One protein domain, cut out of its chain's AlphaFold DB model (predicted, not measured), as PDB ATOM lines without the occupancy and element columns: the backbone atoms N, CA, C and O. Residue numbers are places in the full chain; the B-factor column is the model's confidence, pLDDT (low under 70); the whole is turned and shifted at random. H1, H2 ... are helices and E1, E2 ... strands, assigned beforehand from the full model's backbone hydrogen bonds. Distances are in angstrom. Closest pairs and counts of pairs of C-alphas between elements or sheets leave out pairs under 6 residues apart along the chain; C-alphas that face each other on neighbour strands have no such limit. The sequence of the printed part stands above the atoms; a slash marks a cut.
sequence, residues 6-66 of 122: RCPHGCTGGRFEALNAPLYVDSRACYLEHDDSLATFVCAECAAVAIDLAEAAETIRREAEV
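This is residues 6 to 66 of the 122 residues of an uncharacterized protein of Chloroflexi bacterium (UniProt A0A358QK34). A loose, flat ribbon of two short strand pairs ends in a helix: the pair E1 and E4 makes the middle, the hairpin E2 and E3 lies at one end of the longest axis, and residues 54 to 66, mostly H1, stick out at the other. The printed part has 61 residues, with four named strands and then one named helix along it, in the order E1, E2, E3, E4, H1. Each strand pair is an antiparallel sheet of two, and the class is mixed, helices and strands, with under half of the residues, 27, in named elements. The radius of gyration of the C-alphas is 15.2 A, and they span 48 by 31 by 13 A.

E1, residues 16 to 19, and E4, residues 40 to 43, are antiparallel neighbours at 147 degrees. Their C-alphas 16 and 43 face each other at 4.6 A, and N 19 and O 40 are within hydrogen-bond range at 2.8 A. Between them along the printed part come E2, residues 23 to 25, and E3, residues 31 to 34, an antiparallel hairpin at 153 degrees. Here C-alphas 23 and 34 face each other at 4.3 A, and N 24 and O 33 are within range at 2.8 A. E1 and E2 are apart, and so are E3 and E4. H1, residues 53 to 64, is apart from E1, E2 and E3; every O i to N i+4 pair in it is within hydrogen-bond range.

E1 begins at C-alpha 16 (-0.541, -37.616, 31.000) and is 9.6 A long; E2 is 6.4 A, E3 8.3 A and E4 10.3 A. H1 is 16.2 A long and ends at C-alpha 64 (11.203, -55.479, 10.336).

The two C-alphas farthest apart, those of Arg 28 and Val 66, are 49.8 A from each other. The printed part has no cut. The link from E4 to H1 is short, and the other three are tight. Residues 65 to 66 are under 70 in pLDDT.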
ATOM      1  N   ARG A   6       5.944 -41.942  27.368       97.00
ATOM      2  CA  ARG A   6       7.118 -41.114  27.672       97.00
ATOM      3  C   ARG A   6       6.952 -39.697  27.149       97.00
ATOM      4  O   ARG A   6       6.516 -39.476  26.023       97.00
ATOM      5  N   CYS A   7       7.351 -38.723  27.963       97.38
ATOM      6  CA  CYS A   7       7.473 -37.345  27.511       97.38
ATOM      7  C   CYS A   7       8.769 -37.190  26.693       97.38
ATOM      8  O   CYS A   7       9.842 -37.473  27.235       97.38
ATOM      9  N   PRO A   8       8.717 -36.691  25.445       96.69
ATOM     10  CA  PRO A   8       9.913 -36.506  24.618       96.69
ATOM     11  C   PRO A   8      10.888 -35.462  25.183       96.69
ATOM     12  O   PRO A   8      12.075 -35.493  24.879       96.69
ATOM     13  N   HIS A   9      10.414 -34.556  26.042       96.94
ATOM     14  CA  HIS A   9      11.251 -33.558  26.717       96.94
ATOM     15  C   HIS A   9      11.847 -34.050  28.047       96.94
ATOM     16  O   HIS A   9      12.522 -33.284  28.731       96.94
ATOM     17  N   GLY A  10      11.606 -35.306  28.441       94.88
ATOM     18  CA  GLY A  10      12.204 -35.895  29.644       94.88
ATOM     19  C   GLY A  10      11.532 -35.517  30.971       94.88
ATOM     20  O   GLY A  10      12.134 -35.711  32.025       94.88
ATOM     21  N   CYS A  11      10.296 -35.001  30.953       96.88
ATOM     22  CA  CYS A  11       9.501 -34.818  32.176       96.88
ATOM     23  C   CYS A  11       9.309 -36.159  32.909       96.88
ATOM     24  O   CYS A  11       9.064 -37.188  32.276       96.88
ATOM     25  N   THR A  12       9.393 -36.148  34.241       93.75
ATOM     26  CA  THR A  12       9.381 -37.367  35.076       93.75
ATOM     27  C   THR A  12       8.153 -37.492  35.975       93.75
ATOM     28  O   THR A  12       8.018 -38.494  36.674       93.75
ATOM     29  N   GLY A  13       7.223 -36.531  35.947       90.88
ATOM     30  CA  GLY A  13       6.042 -36.520  36.813       90.88
ATOM     31  C   GLY A  13       4.992 -37.581  36.481       90.88
ATOM     32  O   GLY A  13       4.050 -37.753  37.250       90.88
ATOM     33  N   GLY A  14       5.133 -38.304  35.363       90.81
ATOM     34  CA  GLY A  14       4.353 -39.513  35.059       90.81
ATOM     35  C   GLY A  14       2.853 -39.299  34.823       90.81
ATOM     36  O   GLY A  14       2.121 -40.273  34.671       90.81
ATOM     37  N   ARG A  15       2.381 -38.046  34.778       95.81
ATOM     38  CA  ARG A  15       0.986 -37.693  34.493       95.81
ATOM     39  C   ARG A  15       0.823 -37.282  33.031       95.81
ATOM     40  O   ARG A  15       1.503 -36.374  32.548       95.81
ATOM     41  N   PHE A  16      -0.146 -37.905  32.373       96.69
ATOM     42  CA  PHE A  16      -0.541 -37.616  31.000       96.69
ATOM     43  C   PHE A  16      -2.043 -37.357  30.925       96.69
ATOM     44  O   PHE A  16      -2.809 -37.858  31.749       96.69
ATOM     45  N   GLU A  17      -2.452 -36.568  29.940       96.06
ATOM     46  CA  GLU A  17      -3.849 -36.254  29.658       96.06
ATOM     47  C   GLU A  17      -4.244 -36.885  28.324       96.06
ATOM     48  O   GLU A  17      -3.504 -36.790  27.346       96.06
ATOM     49  N   ALA A  18      -5.395 -37.554  28.306       95.25
ATOM     50  CA  ALA A  18      -5.969 -38.146  27.109       95.25
ATOM     51  C   ALA A  18      -6.793 -37.089  26.364       95.25
ATOM     52  O   ALA A  18      -7.809 -36.607  26.868       95.25
ATOM     53  N   LEU A  19      -6.357 -36.726  25.164       94.50
ATOM     54  CA  LEU A  19      -7.070 -35.830  24.263       94.50
ATOM     55  C   LEU A  19      -7.848 -36.643  23.234       94.50
ATOM     56  O   LEU A  19      -7.370 -37.667  22.753       94.50
ATOM     57  N   ASN A  20      -9.030 -36.154  22.865       92.62
ATOM     58  CA  ASN A  20      -9.889 -36.750  21.836       92.62
ATOM     59  C   ASN A  20     -10.354 -38.194  22.121       92.62
ATOM     60  O   ASN A  20     -10.848 -38.853  21.213       92.62
ATOM     61  N   ALA A  21     -10.248 -38.672  23.367       94.12
ATOM     62  CA  ALA A  21     -10.823 -39.948  23.786       94.12
ATOM     63  C   ALA A  21     -12.364 -39.882  23.712       94.12
ATOM     64  O   ALA A  21     -12.950 -39.012  24.371       94.12
ATOM     65  N   PRO A  22     -13.045 -40.754  22.941       94.81
ATOM     66  CA  PRO A  22     -14.500 -40.830  22.964       94.81
ATOM     67  C   PRO A  22     -15.024 -41.076  24.378       94.81
ATOM     68  O   PRO A  22     -14.506 -41.923  25.102       94.81
ATOM     69  N   LEU A  23     -16.071 -40.342  24.763       94.81
ATOM     70  CA  LEU A  23     -16.747 -40.499  26.048       94.81
ATOM     71  C   LEU A  23     -18.106 -41.161  25.839       94.81
ATOM     72  O   LEU A  23     -18.880 -40.747  24.975       94.81
ATOM     73  N   TYR A  24     -18.423 -42.127  26.689       95.81
ATOM     74  CA  TYR A  24     -19.744 -42.725  26.783       95.81
ATOM     75  C   TYR A  24     -20.457 -42.143  27.999       95.81
ATOM     76  O   TYR A  24     -19.917 -42.101  29.108       95.81
ATOM     77  N   VAL A  25     -21.680 -41.671  27.779       97.81
ATOM     78  CA  VAL A  25     -22.514 -41.035  28.800       97.81
ATOM     79  C   VAL A  25     -23.901 -41.665  28.822       97.81
ATOM     80  O   VAL A  25     -24.350 -42.235  27.827       97.81
ATOM     81  N   ASP A  26     -24.591 -41.566  29.953       97.75
ATOM     82  CA  ASP A  26     -25.980 -42.012  30.059       97.75
ATOM     83  C   ASP A  26     -26.971 -41.020  29.411       97.75
ATOM     84  O   ASP A  26     -26.606 -39.975  28.865       97.75
ATOM     85  N   SER A  27     -28.271 -41.321  29.505       97.06
ATOM     86  CA  SER A  27     -29.343 -40.458  28.984       97.06
ATOM     87  C   SER A  27     -29.447 -39.090  29.673       97.06
ATOM     88  O   SER A  27     -30.180 -38.219  29.204       97.06
ATOM     89  N   ARG A  28     -28.729 -38.886  30.779       97.88
ATOM     90  CA  ARG A  28     -28.646 -37.638  31.542       97.88
ATOM     91  C   ARG A  28     -27.309 -36.921  31.323       97.88
ATOM     92  O   ARG A  28     -27.053 -35.935  32.012       97.88
ATOM     93  N   ALA A  29     -26.496 -37.387  30.372       95.50
ATOM     94  CA  ALA A  29     -25.143 -36.915  30.096       95.50
ATOM     95  C   ALA A  29     -24.154 -37.109  31.265       95.50
ATOM     96  O   ALA A  29     -23.141 -36.414  31.349       95.50
ATOM     97  N   CYS A  30     -24.420 -38.052  32.171       97.31
ATOM     98  CA  CYS A  30     -23.460 -38.442  33.196       97.31
ATOM     99  C   CYS A  30     -22.389 -39.355  32.591       97.31
ATOM    100  O   CYS A  30     -22.711 -40.289  31.860       97.31
ATOM    101  N   TYR A  31     -21.122 -39.086  32.915       96.44
ATOM    102  CA  TYR A  31     -19.983 -39.904  32.492       96.44
ATOM    103  C   TYR A  31     -20.145 -41.358  32.942       96.44
ATOM    104  O   TYR A  31     -20.419 -41.616  34.117       96.44
ATOM    105  N   LEU A  32     -19.935 -42.288  32.012       96.88
ATOM    106  CA  LEU A  32     -19.879 -43.720  32.284       96.88
ATOM    107  C   LEU A  32     -18.449 -44.227  32.113       96.88
ATOM    108  O   LEU A  32     -17.850 -44.733  33.061       96.88
ATOM    109  N   GLU A  33     -17.894 -44.045  30.919       95.56
ATOM    110  CA  GLU A  33     -16.558 -44.508  30.556       95.56
ATOM    111  C   GLU A  33     -15.987 -43.696  29.386       95.56
ATOM    112  O   GLU A  33     -16.670 -42.853  28.796       95.56
ATOM    113  N   HIS A  34     -14.727 -43.948  29.050       93.19
ATOM    114  CA  HIS A  34     -14.092 -43.436  27.845       93.19
ATOM    115  C   HIS A  34     -13.321 -44.547  27.141       93.19
ATOM    116  O   HIS A  34     -12.821 -45.462  27.794       93.19
ATOM    117  N   ASP A  35     -13.207 -44.438  25.820       92.50
ATOM    118  CA  ASP A  35     -12.316 -45.271  25.020       92.50
ATOM    119  C   ASP A  35     -10.997 -44.525  24.805       92.50
ATOM    120  O   ASP A  35     -10.926 -43.524  24.094       92.50
ATOM    121  N   ASP A  36      -9.938 -44.991  25.457       91.88
ATOM    122  CA  ASP A  36      -8.615 -44.387  25.339       91.88
ATOM    123  C   ASP A  36      -7.806 -44.924  24.145       91.88
ATOM    124  O   ASP A  36      -6.710 -44.428  23.877       91.88
ATOM    125  N   SER A  37      -8.319 -45.917  23.406       90.44
ATOM    126  CA  SER A  37      -7.635 -46.514  22.247       90.44
ATOM    127  C   SER A  37      -7.446 -45.530  21.096       90.44
ATOM    128  O   SER A  37      -6.497 -45.662  20.330       90.44
ATOM    129  N   LEU A  38      -8.301 -44.508  21.026       86.81
ATOM    130  CA  LEU A  38      -8.250 -43.433  20.036       86.81
ATOM    131  C   LEU A  38      -7.692 -42.119  20.608       86.81
ATOM    132  O   LEU A  38      -7.725 -41.085  19.939       86.81
ATOM    133  N   ALA A  39      -7.209 -42.133  21.853       93.62
ATOM    134  CA  ALA A  39      -6.731 -40.932  22.516       93.62
ATOM    135  C   ALA A  39      -5.331 -40.525  22.044       93.62
ATOM    136  O   ALA A  39      -4.428 -41.348  21.906       93.62
ATOM    137  N   THR A  40      -5.115 -39.220  21.905       95.06
ATOM    138  CA  THR A  40      -3.768 -38.643  21.862       95.06
ATOM    139  C   THR A  40      -3.341 -38.291  23.279       95.06
ATOM    140  O   THR A  40      -3.989 -37.474  23.929       95.06
ATOM    141  N   PHE A  41      -2.243 -38.862  23.770       96.50
ATOM    142  CA  PHE A  41      -1.739 -38.545  25.104       96.50
ATOM    143  C   PHE A  41      -0.772 -37.362  25.068       96.50
ATOM    144  O   PHE A  41       0.134 -37.321  24.237       96.50
ATOM    145  N   VAL A  42      -0.924 -36.420  25.996       97.38
ATOM    146  CA  VAL A  42      -0.003 -35.285  26.170       97.38
ATOM    147  C   VAL A  42       0.542 -35.232  27.592       97.38
ATOM    148  O   VAL A  42      -0.146 -35.575  28.551       97.38
ATOM    149  N   CYS A  43       1.799 -34.822  27.749       97.88
ATOM    150  CA  CYS A  43       2.420 -34.641  29.056       97.88
ATOM    151  C   CYS A  43       1.733 -33.498  29.814       97.88
ATOM    152  O   CYS A  43       1.701 -32.371  29.324       97.88
ATOM    153  N   ALA A  44       1.258 -33.747  31.034       97.38
ATOM    154  CA  ALA A  44       0.565 -32.720  31.818       97.38
ATOM    155  C   ALA A  44       1.486 -31.573  32.292       97.38
ATOM    156  O   ALA A  44       0.998 -30.539  32.736       97.38
ATOM    157  N   GLU A  45       2.810 -31.750  32.223       97.38
ATOM    158  CA  GLU A  45       3.788 -30.733  32.636       97.38
ATOM    159  C   GLU A  45       4.161 -29.769  31.504       97.38
ATOM    160  O   GLU A  45       4.319 -28.575  31.743       97.38
ATOM    161  N   CYS A  46       4.323 -30.272  30.275       97.50
ATOM    162  CA  CYS A  46       4.829 -29.476  29.149       97.50
ATOM    163  C   CYS A  46       3.939 -29.496  27.900       97.50
ATOM    164  O   CYS A  46       4.308 -28.901  26.891       97.50
ATOM    165  N   ALA A  47       2.799 -30.192  27.945       96.75
ATOM    166  CA  ALA A  47       1.851 -30.374  26.844       96.75
ATOM    167  C   ALA A  47       2.420 -31.036  25.572       96.75
ATOM    168  O   ALA A  47       1.734 -31.102  24.554       96.75
ATOM    169  N   ALA A  48       3.650 -31.562  25.611       97.69
ATOM    170  CA  ALA A  48       4.206 -32.328  24.501       97.69
ATOM    171  C   ALA A  48       3.429 -33.634  24.299       97.69
ATOM    172  O   ALA A  48       3.068 -34.297  25.277       97.69
ATOM    173  N   VAL A  49       3.214 -34.017  23.039       97.19
ATOM    174  CA  VAL A  49       2.620 -35.313  22.682       97.19
ATOM    175  C   VAL A  49       3.526 -36.429  23.198       97.19
ATOM    176  O   VAL A  49       4.740 -36.406  22.988       97.19
ATOM    177  N   ALA A  50       2.937 -37.364  23.935       97.12
ATOM    178  CA  ALA A  50       3.646 -38.492  24.507       97.12
ATOM    179  C   ALA A  50       4.000 -39.517  23.427       97.12
ATOM    180  O   ALA A  50       3.259 -39.711  22.467       97.12
ATOM    181  N   ILE A  51       5.119 -40.203  23.627       95.81
ATOM    182  CA  ILE A  51       5.524 -41.356  22.829       95.81
ATOM    183  C   ILE A  51       5.091 -42.605  23.591       95.81
ATOM    184  O   ILE A  51       5.503 -42.773  24.738       95.81
ATOM    185  N   ASP A  52       4.297 -43.480  22.979       94.75
ATOM    186  CA  ASP A  52       4.056 -44.822  23.515       94.75
ATOM    187  C   ASP A  52       5.158 -45.770  23.019       94.75
ATOM    188  O   ASP A  52       5.200 -46.148  21.848       94.75
ATOM    189  N   LEU A  53       6.086 -46.142  23.904       93.94
ATOM    190  CA  LEU A  53       7.190 -47.034  23.543       93.94
ATOM    191  C   LEU A  53       6.724 -48.464  23.252       93.94
ATOM    192  O   LEU A  53       7.385 -49.168  22.489       93.94
ATOM    193  N   ALA A  54       5.606 -48.902  23.838       93.06
ATOM    194  CA  ALA A  54       5.062 -50.227  23.568       93.06
ATOM    195  C   ALA A  54       4.498 -50.296  22.143       93.06
ATOM    196  O   ALA A  54       4.780 -51.253  21.418       93.06
ATOM    197  N   GLU A  55       3.771 -49.255  21.726       91.56
ATOM    198  CA  GLU A  55       3.274 -49.103  20.356       91.56
ATOM    199  C   GLU A  55       4.424 -48.936  19.355       91.56
ATOM    200  O   GLU A  55       4.469 -49.633  18.343       91.56
ATOM    201  N   ALA A  56       5.407 -48.082  19.659       90.62
ATOM    202  CA  ALA A  56       6.571 -47.884  18.798       90.62
ATOM    203  C   ALA A  56       7.357 -49.189  18.584       90.62
ATOM    204  O   ALA A  56       7.734 -49.508  17.458       90.62
ATOM    205  N   ALA A  57       7.572 -49.975  19.643       91.44
ATOM    206  CA  ALA A  57       8.252 -51.263  19.541       91.44
ATOM    207  C   ALA A  57       7.472 -52.273  18.686       91.44
ATOM    208  O   ALA A  57       8.086 -53.072  17.982       91.44
ATOM    209  N   GLU A  58       6.141 -52.253  18.743       90.44
ATOM    210  CA  GLU A  58       5.303 -53.100  17.894       90.44
ATOM    211  C   GLU A  58       5.371 -52.679  16.424       90.44
ATOM    212  O   GLU A  58       5.561 -53.529  15.558       90.44
ATOM    213  N   THR A  59       5.306 -51.376  16.143       89.50
ATOM    214  CA  THR A  59       5.464 -50.842  14.784       89.50
ATOM    215  C   THR A  59       6.816 -51.230  14.189       89.50
ATOM    216  O   THR A  59       6.851 -51.774  13.091       89.50
ATOM    217  N   ILE A  60       7.911 -51.066  14.942       87.94
ATOM    218  CA  ILE A  60       9.259 -51.468  14.503       87.94
ATOM    219  C   ILE A  60       9.321 -52.970  14.208       87.94
ATOM    220  O   ILE A  60       9.893 -53.373  13.198       87.94
ATOM    221  N   ARG A  61       8.739 -53.816  15.071       88.31
ATOM    222  CA  ARG A  61       8.694 -55.266  14.828       88.31
ATOM    223  C   ARG A  61       7.948 -55.595  13.540       88.31
ATOM    224  O   ARG A  61       8.442 -56.401  12.763       88.31
ATOM    225  N   ARG A  62       6.804 -54.951  13.305       84.31
ATOM    226  CA  ARG A  62       6.000 -55.154  12.095       84.31
ATOM    227  C   ARG A  62       6.727 -54.688  10.833       84.31
ATOM    228  O   ARG A  62       6.619 -55.328   9.797       84.31
ATOM    229  N   GLU A  63       7.459 -53.582  10.903       80.56
ATOM    230  CA  GLU A  63       8.254 -53.074   9.777       80.56
ATOM    231  C   GLU A  63       9.470 -53.957   9.482       80.56
ATOM    232  O   GLU A  63       9.804 -54.153   8.318       80.56
ATOM    233  N   ALA A  64      10.086 -54.552  10.506       75.06
ATOM    234  CA  ALA A  64      11.203 -55.479  10.336       75.06
ATOM    235  C   ALA A  64      10.825 -56.778   9.595       75.06
ATOM    236  O   ALA A  64      11.713 -57.468   9.102       75.06
ATOM    237  N   GLU A  65       9.535 -57.121   9.499       67.56
ATOM    238  CA  GLU A  65       9.058 -58.250   8.686       67.56
ATOM    239  C   GLU A  65       9.082 -57.953   7.175       67.56
ATOM    240  O   GLU A  65       8.982 -58.872   6.361       67.56
ATOM    241  N   VAL A  66       9.224 -56.685   6.778       69.75
ATOM    242  CA  VAL A  66       9.387 -56.298   5.376       69.75
ATOM    243  C   VAL A  66      10.867 -56.417   5.017       69.75
ATOM    244  O   VAL A  66      11.667 -55.549   5.361       69.75
TER     245      VAL A  66